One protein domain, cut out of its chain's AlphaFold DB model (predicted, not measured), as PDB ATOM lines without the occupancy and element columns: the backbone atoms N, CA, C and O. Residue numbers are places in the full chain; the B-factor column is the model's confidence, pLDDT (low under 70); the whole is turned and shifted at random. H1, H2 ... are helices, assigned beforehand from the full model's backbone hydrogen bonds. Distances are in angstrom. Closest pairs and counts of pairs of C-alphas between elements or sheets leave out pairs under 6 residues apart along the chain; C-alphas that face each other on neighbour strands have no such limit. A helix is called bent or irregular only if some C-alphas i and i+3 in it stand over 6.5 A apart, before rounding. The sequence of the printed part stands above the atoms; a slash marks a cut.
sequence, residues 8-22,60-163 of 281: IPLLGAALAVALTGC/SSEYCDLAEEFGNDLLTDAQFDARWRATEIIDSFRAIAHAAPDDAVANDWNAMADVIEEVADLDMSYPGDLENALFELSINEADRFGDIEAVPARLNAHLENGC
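AT A GLANCE: This is residues 8 to 22 and 60 to 163 of the 281 residues of an uncharacterized protein of Phytoactinopolyspora halotolerans (UniProt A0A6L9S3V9). Two long helices side by side, H4 and H5, form a slab; H3 folds back along part of H4, H8 crosses H5, and H2 packs between H3 and H8, closing a ring of five helices. H6 packs across the last part of H5, with the short H7 between H6 and H8 along the chain. The printed part has 119 residues with eight named helices, H1 to H8 in order, and no named strand; the class is all helix. It is compact, with a radius of gyration of the C-alphas of 13.6 A, and spans 39 by 32 by 21 A.

IN THESE COORDINATES: H1, residues 8 to 11, begins at C-alpha 8 (245.506, 22.378, 106.761). H2 is residues 13 to 20. After the cut come H3, residues 61 to 76, 22.6 A long, and H4, residues 83 to 99, 25.1 A. H5, residues 103 to 120, is also 25.1 A long and begins at C-alpha 103 (257.920, 39.354, 93.635). H6 is residues 129 to 140, 15.9 A, and H7 is residues 142 to 145. H8, residues 148 to 162, is 20.9 A long and ends at C-alpha 162 (262.497, 37.120, 107.012); it is only just irregular, with C-alphas 149 and 152 6.9 A apart.

HOW THE PARTS SIT: H5 is the hub, touching three helices. With H4 it forms a helical hairpin at a shallow tilt of 5 degrees, opposite ways; their closest C-alphas, of Ala 97 and Ala 106, are 4.1 A apart. H5 touches H8 with residues 105 to 112 alone, at a steep tilt of 45 degrees, closest at the C-alphas of Asp 108 and Val 151, 5.8 A. H5 touches H6 with residues 115 to 119 alone, at 51 degrees, a steep tilt, closest at the C-alphas of Val 119 and Ala 133, 6.8 A. H3 and H4 are a helical hairpin at a shallow tilt of 23 degrees, but H4 touches H3 with residues 92 to 99 alone; the closest C-alphas, of Tyr 63 and Ala 99, are 4.8 A apart. H2 touches H3 at a steep tilt of 61 degrees, closest at the C-alphas of Leu 19 and Gly 71, 4.5 A. H2 touches H8 at 37 degrees, only just steep, closest at the C-alphas of Leu 15 and Asn 156, 5.0 A. H1 is close to H8 but not clearly touching, with C-alphas 11 and 152 6.0 A apart. H7 is close to H5 but not clearly touching, with C-alphas 145 and 111 5.6 A apart. H4 and H8 are apart. Every O i to N i+4 pair is within hydrogen-bond range in H3, H4, H5 and H6; in H2 it is 3 of 4 and in H8 9 of 11, while H1 and H7 are too short for such a pair.

THE WHOLE: The C-alphas farthest apart, of Ser 60 and Tyr 126, are 40.4 A apart. Residues 23 to 59 are not printed, and C-alphas 22 and 60 are 12.3 A apart across the cut. Of the links that are printed whole, none is long. The mean pLDDT of the printed part is 78.0; residues 8 to 22, 75 to 84, 125 to 128 and 131 are under 70.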
ATOM      1  N   ILE A   8     244.245  22.853 106.180       57.56
ATOM      2  CA  ILE A   8     245.506  22.378 106.761       57.56
ATOM      3  C   ILE A   8     246.361  21.561 105.769       57.56
ATOM      4  O   ILE A   8     247.543  21.876 105.643       57.56
ATOM      5  N   PRO A   9     245.828  20.575 105.011       54.59
ATOM      6  CA  PRO A   9     246.658  19.815 104.072       54.59
ATOM      7  C   PRO A   9     247.174  20.648 102.888       54.59
ATOM      8  O   PRO A   9     248.152  20.259 102.263       54.59
ATOM      9  N   LEU A  10     246.541  21.787 102.587       55.88
ATOM     10  CA  LEU A  10     246.925  22.698 101.504       55.88
ATOM     11  C   LEU A  10     248.063  23.625 101.945       55.88
ATOM     12  O   LEU A  10     249.022  23.831 101.213       55.88
ATOM     13  N   LEU A  11     247.964  24.158 103.163       58.03
ATOM     14  CA  LEU A  11     248.970  25.041 103.752       58.03
ATOM     15  C   LEU A  11     250.217  24.289 104.223       58.03
ATOM     16  O   LEU A  11     251.298  24.861 104.217       58.03
ATOM     17  N   GLY A  12     250.096  23.014 104.592       56.81
ATOM     18  CA  GLY A  12     251.174  22.277 105.246       56.81
ATOM     19  C   GLY A  12     251.344  22.706 106.710       56.81
ATOM     20  O   GLY A  12     251.171  23.872 107.066       56.81
ATOM     21  N   ALA A  13     251.676  21.749 107.580       51.03
ATOM     22  CA  ALA A  13     251.788  21.986 109.023       51.03
ATOM     23  C   ALA A  13     252.863  23.028 109.356       51.03
ATOM     24  O   ALA A  13     252.629  23.904 110.183       51.03
ATOM     25  N   ALA A  14     254.000  22.967 108.657       45.62
ATOM     26  CA  ALA A  14     255.114  23.889 108.850       45.62
ATOM     27  C   ALA A  14     254.690  25.348 108.627       45.62
ATOM     28  O   ALA A  14     254.891  26.183 109.502       45.62
ATOM     29  N   LEU A  15     253.989  25.636 107.524       56.84
ATOM     30  CA  LEU A  15     253.513  26.989 107.237       56.84
ATOM     31  C   LEU A  15     252.486  27.457 108.273       56.84
ATOM     32  O   LEU A  15     252.536  28.605 108.694       56.84
ATOM     33  N   ALA A  16     251.575  26.583 108.715       59.91
ATOM     34  CA  ALA A  16     250.606  26.936 109.753       59.91
ATOM     35  C   ALA A  16     251.293  27.348 111.068       59.91
ATOM     36  O   ALA A  16     250.877  28.318 111.697       59.91
ATOM     37  N   VAL A  17     252.370  26.653 111.448       54.78
ATOM     38  CA  VAL A  17     253.178  26.981 112.632       54.78
ATOM     39  C   VAL A  17     253.957  28.282 112.426       54.78
ATOM     40  O   VAL A  17     253.874  29.178 113.269       54.78
ATOM     41  N   ALA A  18     254.653  28.428 111.295       56.38
ATOM     42  CA  ALA A  18     255.442  29.621 110.991       56.38
ATOM     43  C   ALA A  18     254.597  30.894 110.904       56.38
ATOM     44  O   ALA A  18     255.078  31.965 111.268       56.38
ATOM     45  N   LEU A  19     253.337  30.785 110.475       62.34
ATOM     46  CA  LEU A  19     252.417  31.914 110.493       62.34
ATOM     47  C   LEU A  19     252.155  32.378 111.930       62.34
ATOM     48  O   LEU A  19     252.335  33.547 112.228       62.34
ATOM     49  N   THR A  20     251.833  31.480 112.861       59.41
ATOM     50  CA  THR A  20     251.502  31.878 114.247       59.41
ATOM     51  C   THR A  20     252.669  32.323 115.112       59.41
ATOM     52  O   THR A  20     252.465  33.004 116.111       59.41
ATOM     53  N   GLY A  21     253.896  31.953 114.758       53.25
ATOM     54  CA  GLY A  21     255.061  32.368 115.530       53.25
ATOM     55  C   GLY A  21     255.491  33.815 115.263       53.25
ATOM     56  O   GLY A  21     256.371  34.313 115.951       53.25
ATOM     57  N   CYS A  22     254.906  34.501 114.282       52.84
ATOM     58  CA  CYS A  22     255.382  35.789 113.777       52.84
ATOM     59  C   CYS A  22     255.115  37.004 114.716       52.84
ATOM     60  O   CYS A  22     255.291  38.154 114.316       52.84
ATOM     61  N   SER A  60     258.928  43.715 105.181       75.56
ATOM     62  CA  SER A  60     258.254  44.770 105.909       75.56
ATOM     63  C   SER A  60     257.644  44.178 107.183       75.56
ATOM     64  O   SER A  60     257.208  43.026 107.189       75.56
ATOM     65  N   SER A  61     257.578  44.970 108.255       80.88
ATOM     66  CA  SER A  61     256.821  44.574 109.451       80.88
ATOM     67  C   SER A  61     255.370  44.245 109.086       80.88
ATOM     68  O   SER A  61     254.841  43.243 109.528       80.88
ATOM     69  N   GLU A  62     254.788  45.009 108.156       87.19
ATOM     70  CA  GLU A  62     253.436  44.795 107.629       87.19
ATOM     71  C   GLU A  62     253.230  43.398 107.019       87.19
ATOM     72  O   GLU A  62     252.191  42.786 107.244       87.19
ATOM     73  N   TYR A  63     254.202  42.867 106.267       89.25
ATOM     74  CA  TYR A  63     254.121  41.504 105.730       89.25
ATOM     75  C   TYR A  63     254.036  40.456 106.839       89.25
ATOM     76  O   TYR A  63     253.226  39.534 106.760       89.25
ATOM     77  N   CYS A  64     254.883  40.613 107.850       89.50
ATOM     78  CA  CYS A  64     254.978  39.708 108.983       89.50
ATOM     79  C   CYS A  64     253.706  39.764 109.842       89.50
ATOM     80  O   CYS A  64     253.091  38.727 110.069       89.50
ATOM     81  N   ASP A  65     253.236  40.965 110.183       87.69
ATOM     82  CA  ASP A  65     252.002  41.176 110.950       87.69
ATOM     83  C   ASP A  65     250.784  40.535 110.250       87.69
ATOM     84  O   ASP A  65     249.975  39.849 110.875       87.69
ATOM     85  N   LEU A  66     250.666  40.704 108.924       90.19
ATOM     86  CA  LEU A  66     249.574  40.115 108.137       90.19
ATOM     87  C   LEU A  66     249.651  38.586 108.067       90.19
ATOM     88  O   LEU A  66     248.624  37.907 108.113       90.19
ATOM     89  N   ALA A  67     250.859  38.041 107.913       86.81
ATOM     90  CA  ALA A  67     251.078  36.601 107.911       86.81
ATOM     91  C   ALA A  67     250.709  35.998 109.280       86.81
ATOM     92  O   ALA A  67     250.063  34.949 109.339       86.81
ATOM     93  N   GLU A  68     251.037  36.696 110.366       83.62
ATOM     94  CA  GLU A  68     250.693  36.300 111.727       83.62
ATOM     95  C   GLU A  68     249.192  36.278 111.994       83.62
ATOM     96  O   GLU A  68     248.647  35.257 112.429       83.62
ATOM     97  N   GLU A  69     248.516  37.391 111.702       83.62
ATOM     98  CA  GLU A  69     247.069  37.528 111.864       83.62
ATOM     99  C   GLU A  69     246.348  36.396 111.123       83.62
ATOM    100  O   GLU A  69     245.505  35.699 111.695       83.62
ATOM    101  N   PHE A  70     246.769  36.128 109.885       84.50
ATOM    102  CA  PHE A  70     246.221  35.046 109.081       84.50
ATOM    103  C   PHE A  70     246.457  33.656 109.691       84.50
ATOM    104  O   PHE A  70     245.539  32.832 109.703       84.50
ATOM    105  N   GLY A  71     247.654  33.375 110.216       77.81
ATOM    106  CA  GLY A  71     247.945  32.116 110.907       77.81
ATOM    107  C   GLY A  71     247.048  31.880 112.113       77.81
ATOM    108  O   GLY A  71     246.473  30.799 112.265       77.81
ATOM    109  N   ASN A  72     246.906  32.905 112.952       71.75
ATOM    110  CA  ASN A  72     246.109  32.855 114.173       71.75
ATOM    111  C   ASN A  72     244.622  32.621 113.871       71.75
ATOM    112  O   ASN A  72     243.974  31.781 114.510       71.75
ATOM    113  N   ASP A  73     244.094  33.298 112.851       74.75
ATOM    114  CA  ASP A  73     242.725  33.100 112.375       74.75
ATOM    115  C   ASP A  73     242.514  31.683 111.828       74.75
ATOM    116  O   ASP A  73     241.505  31.031 112.123       74.75
ATOM    117  N   LEU A  74     243.489  31.164 111.080       70.81
ATOM    118  CA  LEU A  74     243.400  29.845 110.470       70.81
ATOM    119  C   LEU A  74     243.489  28.707 111.496       70.81
ATOM    120  O   LEU A  74     242.763  27.724 111.360       70.81
ATOM    121  N   LEU A  75     244.320  28.827 112.536       62.94
ATOM    122  CA  LEU A  75     244.349  27.851 113.634       62.94
ATOM    123  C   LEU A  75     243.064  27.886 114.466       62.94
ATOM    124  O   LEU A  75     242.578  26.841 114.908       62.94
ATOM    125  N   THR A  76     242.497  29.077 114.659       62.94
ATOM    126  CA  THR A  76     241.250  29.247 115.413       62.94
ATOM    127  C   THR A  76     240.053  28.669 114.654       62.94
ATOM    128  O   THR A  76     239.108  28.178 115.279       62.94
ATOM    129  N   ASP A  77     240.091  28.677 113.317       61.41
ATOM    130  CA  ASP A  77     238.974  28.234 112.487       61.41
ATOM    131  C   ASP A  77     239.399  27.511 111.194       61.41
ATOM    132  O   ASP A  77     239.074  27.902 110.071       61.41
ATOM    133  N   ALA A  78     240.107  26.391 111.362       54.44
ATOM    134  CA  ALA A  78     240.673  25.599 110.264       54.44
ATOM    135  C   ALA A  78     239.640  24.863 109.378       54.44
ATOM    136  O   ALA A  78     240.012  24.170 108.421       54.44
ATOM    137  N   GLN A  79     238.346  24.963 109.704       56.78
ATOM    138  CA  GLN A  79     237.254  24.328 108.969       56.78
ATOM    139  C   GLN A  79     236.476  25.375 108.180       56.78
ATOM    140  O   GLN A  79     235.900  26.297 108.743       56.78
ATOM    141  N   PHE A  80     236.353  25.173 106.872       60.16
ATOM    142  CA  PHE A  80     235.452  25.966 106.047       60.16
ATOM    143  C   PHE A  80     234.376  25.053 105.469       60.16
ATOM    144  O   PHE A  80     234.628  24.098 104.740       60.16
ATOM    145  N   ASP A  81     233.127  25.327 105.820       57.19
ATOM    146  CA  ASP A  81     231.957  24.604 105.326       57.19
ATOM    147  C   ASP A  81     231.203  25.391 104.242       57.19
ATOM    148  O   ASP A  81     230.151  24.958 103.758       57.19
ATOM    149  N   ALA A  82     231.747  26.540 103.819       58.06
ATOM    150  CA  ALA A  82     231.055  27.458 102.935       58.06
ATOM    151  C   ALA A  82     231.981  28.274 102.017       58.06
ATOM    152  O   ALA A  82     233.036  28.754 102.418       58.06
ATOM    153  N   ARG A  83     231.516  28.503 100.780       63.28
ATOM    154  CA  ARG A  83     232.208  29.274  99.727       63.28
ATOM    155  C   ARG A  83     232.640  30.681 100.170       63.28
ATOM    156  O   ARG A  83     233.659  31.164  99.702       63.28
ATOM    157  N   TRP A  84     231.892  31.331 101.063       68.50
ATOM    158  CA  TRP A  84     232.224  32.682 101.535       68.50
ATOM    159  C   TRP A  84     233.517  32.725 102.363       68.50
ATOM    160  O   TRP A  84     234.269  33.681 102.233       68.50
ATOM    161  N   ARG A  85     233.821  31.664 103.124       74.31
ATOM    162  CA  ARG A  85     235.089  31.533 103.861       74.31
ATOM    163  C   ARG A  85     236.285  31.420 102.931       74.31
ATOM    164  O   ARG A  85     237.336  31.970 103.219       74.31
ATOM    165  N   ALA A  86     236.122  30.729 101.803       78.94
ATOM    166  CA  ALA A  86     237.193  30.637 100.822       78.94
ATOM    167  C   ALA A  86     237.551  32.023 100.268       78.94
ATOM    168  O   ALA A  86     238.728  32.315 100.126       78.94
ATOM    169  N   THR A  87     236.563  32.894 100.024       84.50
ATOM    170  CA  THR A  87     236.818  34.279  99.592       84.50
ATOM    171  C   THR A  87     237.614  35.070 100.625       84.50
ATOM    172  O   THR A  87     238.586  35.708 100.247       84.50
ATOM    173  N   GLU A  88     237.254  34.991 101.909       85.38
ATOM    174  CA  GLU A  88     238.002  35.669 102.980       85.38
ATOM    175  C   GLU A  88     239.459  35.196 103.030       85.38
ATOM    176  O   GLU A  88     240.375  36.006 103.077       85.38
ATOM    177  N   ILE A  89     239.673  33.885 102.918       84.94
ATOM    178  CA  ILE A  89     241.011  33.292 102.915       84.94
ATOM    179  C   ILE A  89     241.805  33.758 101.690       84.94
ATOM    180  O   ILE A  89     242.930  34.222 101.837       84.94
ATOM    181  N   ILE A  90     241.217  33.701 100.491       89.62
ATOM    182  CA  ILE A  90     241.828  34.200  99.247       89.62
ATOM    183  C   ILE A  90     242.218  35.677  99.380       89.62
ATOM    184  O   ILE A  90     243.307  36.064  98.950       89.62
ATOM    185  N   ASP A  91     241.350  36.497  99.972       91.94
ATOM    186  CA  ASP A  91     241.620  37.916 100.190       91.94
ATOM    187  C   ASP A  91     242.800  38.114 101.160       91.94
ATOM    188  O   ASP A  91     243.675  38.932 100.867       91.94
ATOM    189  N   SER A  92     242.900  37.321 102.234       91.94
ATOM    190  CA  SER A  92     244.059  37.335 103.142       91.94
ATOM    191  C   SER A  92     245.355  36.930 102.436       91.94
ATOM    192  O   SER A  92     246.350  37.646 102.527       91.94
ATOM    193  N   PHE A  93     245.343  35.846 101.652       92.06
ATOM    194  CA  PHE A  93     246.497  35.431 100.845       92.06
ATOM    195  C   PHE A  93     246.981  36.552  99.913       92.06
ATOM    196  O   PHE A  93     248.179  36.824  99.819       92.06
ATOM    197  N   ARG A  94     246.052  37.237  99.239       95.69
ATOM    198  CA  ARG A  94     246.365  38.352  98.331       95.69
ATOM    199  C   ARG A  94     246.856  39.594  99.073       95.69
ATOM    200  O   ARG A  94     247.708  40.309  98.546       95.69
ATOM    201  N   ALA A  95     246.347  39.856 100.276       94.50
ATOM    202  CA  ALA A  95     246.831  40.938 101.127       94.50
ATOM    203  C   ALA A  95     248.284  40.693 101.563       94.50
ATOM    204  O   ALA A  95     249.126  41.572 101.378       94.50
ATOM    205  N   ILE A  96     248.604  39.479 102.024       93.75
ATOM    206  CA  ILE A  96     249.977  39.079 102.373       93.75
ATOM    207  C   ILE A  96     250.889  39.171 101.142       93.75
ATOM    208  O   ILE A  96     251.978  39.741 101.211       93.75
ATOM    209  N   ALA A  97     250.425  38.690  99.981       95.00
ATOM    210  CA  ALA A  97     251.166  38.795  98.727       95.00
ATOM    211  C   ALA A  97     251.486  40.250  98.345       95.00
ATOM    212  O   ALA A  97     252.553  40.522  97.800       95.00
ATOM    213  N   HIS A  98     250.578  41.193  98.620       96.19
ATOM    214  CA  HIS A  98     250.794  42.613  98.343       96.19
ATOM    215  C   HIS A  98     251.871  43.236  99.240       96.19
ATOM    216  O   HIS A  98     252.591  44.125  98.788       96.19
ATOM    217  N   ALA A  99     251.975  42.773 100.487       94.19
ATOM    218  CA  ALA A  99     252.954  43.257 101.456       94.19
ATOM    219  C   ALA A  99     254.331  42.577 101.332       94.19
ATOM    220  O   ALA A  99     255.298  43.063 101.921       94.19
ATOM    221  N   ALA A 100     254.424  41.474 100.581       92.62
ATOM    222  CA  ALA A 100     255.618  40.641 100.474       92.62
ATOM    223  C   ALA A 100     256.888  41.419 100.060       92.62
ATOM    224  O   ALA A 100     256.817  42.338  99.240       92.62
ATOM    225  N   PRO A 101     258.071  41.043 100.590       89.00
ATOM    226  CA  PRO A 101     259.330  41.757 100.334       89.00
ATOM    227  C   PRO A 101     259.796  41.731  98.883       89.00
ATOM    228  O   PRO A 101     260.540  42.617  98.458       89.00
ATOM    229  N   ASP A 102     259.410  40.701  98.134       92.69
ATOM    230  CA  ASP A 102     259.779  40.553  96.738       92.69
ATOM    231  C   ASP A 102     258.710  39.822  95.920       92.69
ATOM    232  O   ASP A 102     257.798  39.176  96.445       92.69
ATOM    233  N   ASP A 103     258.852  39.932  94.598       93.81
ATOM    234  CA  ASP A 103     257.920  39.354  93.635       93.81
ATOM    235  C   ASP A 103     257.846  37.821  93.733       93.81
ATOM    236  O   ASP A 103     256.808  37.251  93.416       93.81
ATOM    237  N   ALA A 104     258.917  37.125  94.132       91.38
ATOM    238  CA  ALA A 104     258.900  35.666  94.222       91.38
ATOM    239  C   ALA A 104     258.021  35.202  95.391       91.38
ATOM    240  O   ALA A 104     257.166  34.339  95.198       91.38
ATOM    241  N   VAL A 105     258.158  35.835  96.557       91.62
ATOM    242  CA  VAL A 105     257.315  35.573  97.733       91.62
ATOM    243  C   VAL A 105     255.866  35.975  97.459       91.62
ATOM    244  O   VAL A 105     254.942  35.216  97.753       91.62
ATOM    245  N   ALA A 106     255.651  37.135  96.830       94.44
ATOM    246  CA  ALA A 106     254.322  37.571  96.409       94.44
ATOM    247  C   ALA A 106     253.662  36.557  95.460       94.44
ATOM    248  O   ALA A 106     252.472  36.263  95.583       94.44
ATOM    249  N   ASN A 107     254.419  36.013  94.504       92.69
ATOM    250  CA  ASN A 107     253.913  35.017  93.561       92.69
ATOM    251  C   ASN A 107     253.541  33.706  94.257       92.69
ATOM    252  O   ASN A 107     252.512  33.131  93.917       92.69
ATOM    253  N   ASP A 108     254.323  33.260  95.239       92.25
ATOM    254  CA  ASP A 108     254.023  32.055  96.014       92.25
ATOM    255  C   ASP A 108     252.718  32.213  96.820       92.25
ATOM    256  O   ASP A 108     251.850  31.338  96.777       92.25
ATOM    257  N   TRP A 109     252.503  33.364  97.467       93.94
ATOM    258  CA  TRP A 109     251.237  33.661  98.149       93.94
ATOM    259  C   TRP A 109     250.044  33.755  97.186       93.94
ATOM    260  O   TRP A 109     248.977  33.204  97.464       93.94
ATOM    261  N   ASN A 110     250.218  34.400  96.028       93.62
ATOM    262  CA  ASN A 110     249.174  34.463  95.000       93.62
ATOM    263  C   ASN A 110     248.860  33.083  94.407       93.62
ATOM    264  O   ASN A 110     247.694  32.792  94.152       93.62
ATOM    265  N   ALA A 111     249.863  32.218  94.230       91.94
ATOM    266  CA  ALA A 111     249.656  30.857  93.747       91.94
ATOM    267  C   ALA A 111     248.751  30.068  94.703       91.94
ATOM    268  O   ALA A 111     247.804  29.425  94.257       91.94
ATOM    269  N   MET A 112     248.973  30.185  96.016       89.88
ATOM    270  CA  MET A 112     248.087  29.585  97.018       89.88
ATOM    271  C   MET A 112     246.669  30.166  96.963       89.88
ATOM    272  O   MET A 112     245.699  29.407  97.008       89.88
ATOM    273  N   ALA A 113     246.536  31.488  96.815       91.69
ATOM    274  CA  ALA A 113     245.237  32.147  96.671       91.69
ATOM    275  C   ALA A 113     244.455  31.592  95.472       91.69
ATOM    276  O   ALA A 113     243.291  31.215  95.599       91.69
ATOM    277  N   ASP A 114     245.110  31.504  94.316       91.38
ATOM    278  CA  ASP A 114     244.483  31.047  93.080       91.38
ATOM    279  C   ASP A 114     244.104  29.563  93.163       91.38
ATOM    280  O   ASP A 114     243.057  29.163  92.659       91.38
ATOM    281  N   VAL A 115     244.898  28.739  93.849       88.88
ATOM    282  CA  VAL A 115     244.555  27.328  94.077       88.88
ATOM    283  C   VAL A 115     243.312  27.213  94.938       88.88
ATOM    284  O   VAL A 115     242.410  26.447  94.604       88.88
ATOM    285  N   ILE A 116     243.242  27.982  96.026       86.69
ATOM    286  CA  ILE A 116     242.065  28.015  96.896       86.69
ATOM    287  C   ILE A 116     240.843  28.482  96.110       86.69
ATOM    288  O   ILE A 116     239.776  27.900  96.279       86.69
ATOM    289  N   GLU A 117     240.992  29.461  95.218       88.31
ATOM    290  CA  GLU A 117     239.923  29.912  94.324       88.31
ATOM    291  C   GLU A 117     239.413  28.784  93.416       88.31
ATOM    292  O   GLU A 117     238.201  28.558  93.355       88.31
ATOM    293  N   GLU A 118     240.309  28.019  92.787       87.62
ATOM    294  CA  GLU A 118     239.928  26.884  91.936       87.62
ATOM    295  C   GLU A 118     239.254  25.762  92.741       87.62
ATOM    296  O   GLU A 118     238.205  25.238  92.348       87.62
ATOM    297  N   VAL A 119     239.807  25.392  93.904       85.00
ATOM    298  CA  VAL A 119     239.257  24.281  94.696       85.00
ATOM    299  C   VAL A 119     238.008  24.679  95.489       85.00
ATOM    300  O   VAL A 119     237.179  23.822  95.812       85.00
ATOM    301  N   ALA A 120     237.801  25.964  95.787       84.06
ATOM    302  CA  ALA A 120     236.631  26.452  96.521       84.06
ATOM    303  C   ALA A 120     235.313  26.062  95.842       84.06
ATOM    304  O   ALA A 120     234.329  25.751  96.530       84.06
ATOM    305  N   ASP A 121     235.323  26.021  94.510       81.75
ATOM    306  CA  ASP A 121     234.175  25.706  93.667       81.75
ATOM    307  C   ASP A 121     233.940  24.208  93.459       81.75
ATOM    308  O   ASP A 121     232.856  23.813  93.018       81.75
ATOM    309  N   LEU A 122     234.903  23.369  93.842       79.38
ATOM    310  CA  LEU A 122     234.773  21.923  93.759       79.38
ATOM    311  C   LEU A 122     233.883  21.382  94.882       79.38
ATOM    312  O   LEU A 122     233.938  21.817  96.040       79.38
ATOM    313  N   ASP A 123     233.050  20.405  94.533       76.38
ATOM    314  CA  ASP A 123     232.337  19.598  95.517       76.38
ATOM    315  C   ASP A 123     233.334  18.622  96.148       76.38
ATOM    316  O   ASP A 123     233.756  17.676  95.497       76.38
ATOM    317  N   MET A 124     233.727  18.879  97.398       70.62
ATOM    318  CA  MET A 124     234.663  18.040  98.161       70.62
ATOM    319  C   MET A 124     233.921  17.157  99.167       70.62
ATOM    320  O   MET A 124     234.337  16.992 100.314       70.62
ATOM    321  N   SER A 125     232.741  16.667  98.786       69.75
ATOM    322  CA  SER A 125     231.944  15.811  99.663       69.75
ATOM    323  C   SER A 125     232.621  14.462  99.944       69.75
ATOM    324  O   SER A 125     232.222  13.801 100.908       69.75
ATOM    325  N   TYR A 126     233.620  14.051  99.149       63.69
ATOM    326  CA  TYR A 126     234.386  12.833  99.389       63.69
ATOM    327  C   TYR A 126     235.799  13.119  99.923       63.69
ATOM    328  O   TYR A 126     236.511  13.972  99.386       63.69
ATOM    329  N   PRO A 127     236.240  12.367 100.953       51.91
ATOM    330  CA  PRO A 127     237.640  12.342 101.362       51.91
ATOM    331  C   PRO A 127     238.507  11.960 100.157       51.91
ATOM    332  O   PRO A 127     238.274  10.920  99.539       51.91
ATOM    333  N   GLY A 128     239.461  12.819  99.794       64.69
ATOM    334  CA  GLY A 128     240.321  12.635  98.622       64.69
ATOM    335  C   GLY A 128     240.033  13.522  97.417       64.69
ATOM    336  O   GLY A 128     240.903  13.667  96.564       64.69
ATOM    337  N   ASP A 129     238.855  14.148  97.333       73.25
ATOM    338  CA  ASP A 129     238.543  15.047  96.210       73.25
ATOM    339  C   ASP A 129     239.479  16.261  96.191       73.25
ATOM    340  O   ASP A 129     239.878  16.714  95.122       73.25
ATOM    341  N   LEU A 130     239.870  16.758  97.371       73.56
ATOM    342  CA  LEU A 130     240.838  17.846  97.493       73.56
ATOM    343  C   LEU A 130     242.225  17.432  96.987       73.56
ATOM    344  O   LEU A 130     242.825  18.158  96.208       73.56
ATOM    345  N   GLU A 131     242.720  16.266  97.395       69.38
ATOM    346  CA  GLU A 131     244.038  15.769  96.976       69.38
ATOM    347  C   GLU A 131     244.072  15.507  95.470       69.38
ATOM    348  O   GLU A 131     244.997  15.942  94.791       69.38
ATOM    349  N   ASN A 132     243.023  14.882  94.925       75.62
ATOM    350  CA  ASN A 132     242.883  14.698  93.484       75.62
ATOM    351  C   ASN A 132     242.827  16.041  92.750       75.62
ATOM    352  O   ASN A 132     243.452  16.187  91.707       75.62
ATOM    353  N   ALA A 133     242.112  17.033  93.287       81.00
ATOM    354  CA  ALA A 133     242.074  18.366  92.698       81.00
ATOM    355  C   ALA A 133     243.454  19.034  92.703       81.00
ATOM    356  O   ALA A 133     243.863  19.577  91.684       81.00
ATOM    357  N   LEU A 134     244.188  18.958  93.815       79.81
ATOM    358  CA  LEU A 134     245.541  19.508  93.925       79.81
ATOM    359  C   LEU A 134     246.518  18.808  92.973       79.81
ATOM    360  O   LEU A 134     247.305  19.479  92.312       79.81
ATOM    361  N   PHE A 135     246.421  17.485  92.841       78.44
ATOM    362  CA  PHE A 135     247.213  16.702  91.894       78.44
ATOM    363  C   PHE A 135     246.884  17.043  90.431       78.44
ATOM    364  O   PHE A 135     247.773  17.225  89.602       78.44
ATOM    365  N   GLU A 136     245.601  17.175  90.088       82.81
ATOM    366  CA  GLU A 136     245.191  17.575  88.739       82.81
ATOM    367  C   GLU A 136     245.620  19.019  88.426       82.81
ATOM    368  O   GLU A 136     246.011  19.299  87.291       82.81
ATOM    369  N   LEU A 137     245.599  19.925  89.412       83.44
ATOM    370  CA  LEU A 137     246.125  21.286  89.270       83.44
ATOM    371  C   LEU A 137     247.649  21.279  89.081       83.44
ATOM    372  O   LEU A 137     248.147  21.969  88.192       83.44
ATOM    373  N   SER A 138     248.394  20.469  89.841       79.44
ATOM    374  CA  SER A 138     249.857  20.401  89.718       79.44
ATOM    375  C   SER A 138     250.313  19.830  88.373       79.44
ATOM    376  O   SER A 138     251.340  20.250  87.843       79.44
ATOM    377  N   ILE A 139     249.540  18.918  87.772       79.25
ATOM    378  CA  ILE A 139     249.871  18.315  86.473       79.25
ATOM    379  C   ILE A 139     249.371  19.147  85.295       79.25
ATOM    380  O   ILE A 139     250.129  19.398  84.355       79.25
ATOM    381  N   ASN A 140     248.092  19.529  85.290       84.44
ATOM    382  CA  ASN A 140     247.480  20.143  84.108       84.44
ATOM    383  C   ASN A 140     247.718  21.648  84.031       84.44
ATOM    384  O   ASN A 140     247.696  22.215  82.940       84.44
ATOM    385  N   GLU A 141     247.947  22.287  85.174       85.25
ATOM    386  CA  GLU A 141     248.093  23.734  85.301       85.25
ATOM    387  C   GLU A 141     249.486  24.096  85.850       85.25
ATOM    388  O   GLU A 141     249.680  25.162  86.431       85.25
ATOM    389  N   ALA A 142     250.488  23.236  85.620       81.75
ATOM    390  CA  ALA A 142     251.883  23.459  86.019       81.75
ATOM    391  C   ALA A 142     252.452  24.792  85.491       81.75
ATOM    392  O   ALA A 142     253.243  25.446  86.164       81.75
ATOM    393  N   ASP A 143     252.022  25.227  84.301       80.12
ATOM    394  CA  ASP A 143     252.418  26.522  83.727       80.12
ATOM    395  C   ASP A 143     251.844  27.716  84.516       80.12
ATOM    396  O   ASP A 143     252.403  28.813  84.460       80.12
ATOM    397  N   ARG A 144     250.726  27.518  85.228       78.44
ATOM    398  CA  ARG A 144     250.013  28.549  85.995       78.44
ATOM    399  C   ARG A 144     250.394  28.537  87.473       78.44
ATOM    400  O   ARG A 144     250.661  29.600  88.020       78.44
ATOM    401  N   PHE A 145     250.428  27.365  88.105       77.94
ATOM    402  CA  PHE A 145     250.678  27.223  89.546       77.94
ATOM    403  C   PHE A 145     252.120  26.840  89.886       77.94
ATOM    404  O   PHE A 145     252.504  26.859  91.054       77.94
ATOM    405  N   GLY A 146     252.938  26.516  88.880       78.88
ATOM    406  CA  GLY A 146     254.310  26.077  89.087       78.88
ATOM    407  C   GLY A 146     254.390  24.786  89.904       78.88
ATOM    408  O   GLY A 146     253.526  23.915  89.828       78.88
ATOM    409  N   ASP A 147     255.454  24.676  90.696       81.81
ATOM    410  CA  ASP A 147     255.624  23.605  91.676       81.81
ATOM    411  C   ASP A 147     254.874  23.967  92.965       81.81
ATOM    412  O   ASP A 147     255.467  24.451  93.938       81.81
ATOM    413  N   ILE A 148     253.550  23.802  92.912       80.25
ATOM    414  CA  ILE A 148     252.625  24.092  94.010       80.25
ATOM    415  C   ILE A 148     252.969  23.305  95.280       80.25
ATOM    416  O   ILE A 148     252.836  23.828  96.380       80.25
ATOM    417  N   GLU A 149     253.483  22.080  95.141       76.94
ATOM    418  CA  GLU A 149     253.877  21.239  96.275       76.94
ATOM    419  C   GLU A 149     255.069  21.842  97.032       76.94
ATOM    420  O   GLU A 149     255.180  21.697  98.248       76.94
ATOM    421  N   ALA A 150     255.937  22.574  96.332       81.06
ATOM    422  CA  ALA A 150     257.061  23.273  96.939       81.06
ATOM    423  C   ALA A 150     256.720  24.691  97.438       81.06
ATOM    424  O   ALA A 150     257.547  25.281  98.138       81.06
ATOM    425  N   VAL A 151     255.550  25.256  97.099       84.94
ATOM    426  CA  VAL A 151     255.145  26.610  97.532       84.94
ATOM    427  C   VAL A 151     255.109  26.725  99.064       84.94
ATOM    428  O   VAL A 151     255.793  27.608  99.586       84.94
ATOM    429  N   PRO A 152     254.434  25.829  99.817       81.62
ATOM    430  CA  PRO A 152     254.417  25.903 101.277       81.62
ATOM    431  C   PRO A 152     255.805  25.913 101.920       81.62
ATOM    432  O   PRO A 152     256.066  26.708 102.817       81.62
ATOM    433  N   ALA A 153     256.721  25.071 101.435       76.12
ATOM    434  CA  ALA A 153     258.077  24.987 101.972       76.12
ATOM    435  C   ALA A 153     258.883  26.274 101.724       76.12
ATOM    436  O   ALA A 153     259.644  26.703 102.592       76.12
ATOM    437  N   ARG A 154     258.709  26.910 100.556       86.44
ATOM    438  CA  ARG A 154     259.355  28.195 100.248       86.44
ATOM    439  C   ARG A 154     258.798  29.328 101.101       86.44
ATOM    440  O   ARG A 154     259.584  30.096 101.648       86.44
ATOM    441  N   LEU A 155     257.474  29.397 101.250       86.31
ATOM    442  CA  LEU A 155     256.818  30.380 102.112       86.31
ATOM    443  C   LEU A 155     257.251  30.218 103.572       86.31
ATOM    444  O   LEU A 155     257.596  31.209 104.208       86.31
ATOM    445  N   ASN A 156     257.326  28.980 104.067       82.25
ATOM    446  CA  ASN A 156     257.812  28.676 105.409       82.25
ATOM    447  C   ASN A 156     259.246  29.174 105.621       82.25
ATOM    448  O   ASN A 156     259.503  29.964 106.524       82.25
ATOM    449  N   ALA A 157     260.167  28.789 104.732       80.38
ATOM    450  CA  ALA A 157     261.554  29.239 104.805       80.38
ATOM    451  C   ALA A 157     261.666  30.769 104.723       80.38
ATOM    452  O   ALA A 157     262.552  31.364 105.335       80.38
ATOM    453  N   HIS A 158     260.791  31.424 103.961       84.44
ATOM    454  CA  HIS A 158     260.775  32.877 103.877       84.44
ATOM    455  C   HIS A 158     260.295  33.529 105.182       84.44
ATOM    456  O   HIS A 158     260.926  34.474 105.649       84.44
ATOM    457  N   LEU A 159     259.223  33.016 105.793       84.38
ATOM    458  CA  LEU A 159     258.740  33.498 107.089       84.38
ATOM    459  C   LEU A 159     259.800  33.305 108.176       84.38
ATOM    460  O   LEU A 159     260.121  34.263 108.867       84.38
ATOM    461  N   GLU A 160     260.425  32.127 108.249       79.81
ATOM    462  CA  GLU A 160     261.456  31.821 109.251       79.81
ATOM    463  C   GLU A 160     262.687  32.734 109.162       79.81
ATOM    464  O   GLU A 160     263.256  33.132 110.177       79.81
ATOM    465  N   ASN A 161     263.128  33.051 107.941       79.56
ATOM    466  CA  ASN A 161     264.329  33.862 107.725       79.56
ATOM    467  C   ASN A 161     264.046  35.365 107.729       79.56
ATOM    468  O   ASN A 161     264.925  36.166 108.051       79.56
ATOM    469  N   GLY A 162     262.858  35.743 107.271       75.44
ATOM    470  CA  GLY A 162     262.497  37.120 107.012       75.44
ATOM    471  C   GLY A 162     261.804  37.763 108.204       75.44
ATOM    472  O   GLY A 162     262.200  38.846 108.636       75.44
ATOM    473  N   CYS A 163     260.784  37.105 108.741       80.19
ATOM    474  CA  CYS A 163     260.099  37.570 109.931       80.19
ATOM    475  C   CYS A 163     260.939  37.150 111.126       80.19
ATOM    476  O   CYS A 163     260.713  36.115 111.739       80.19
TER     477      CYS A 163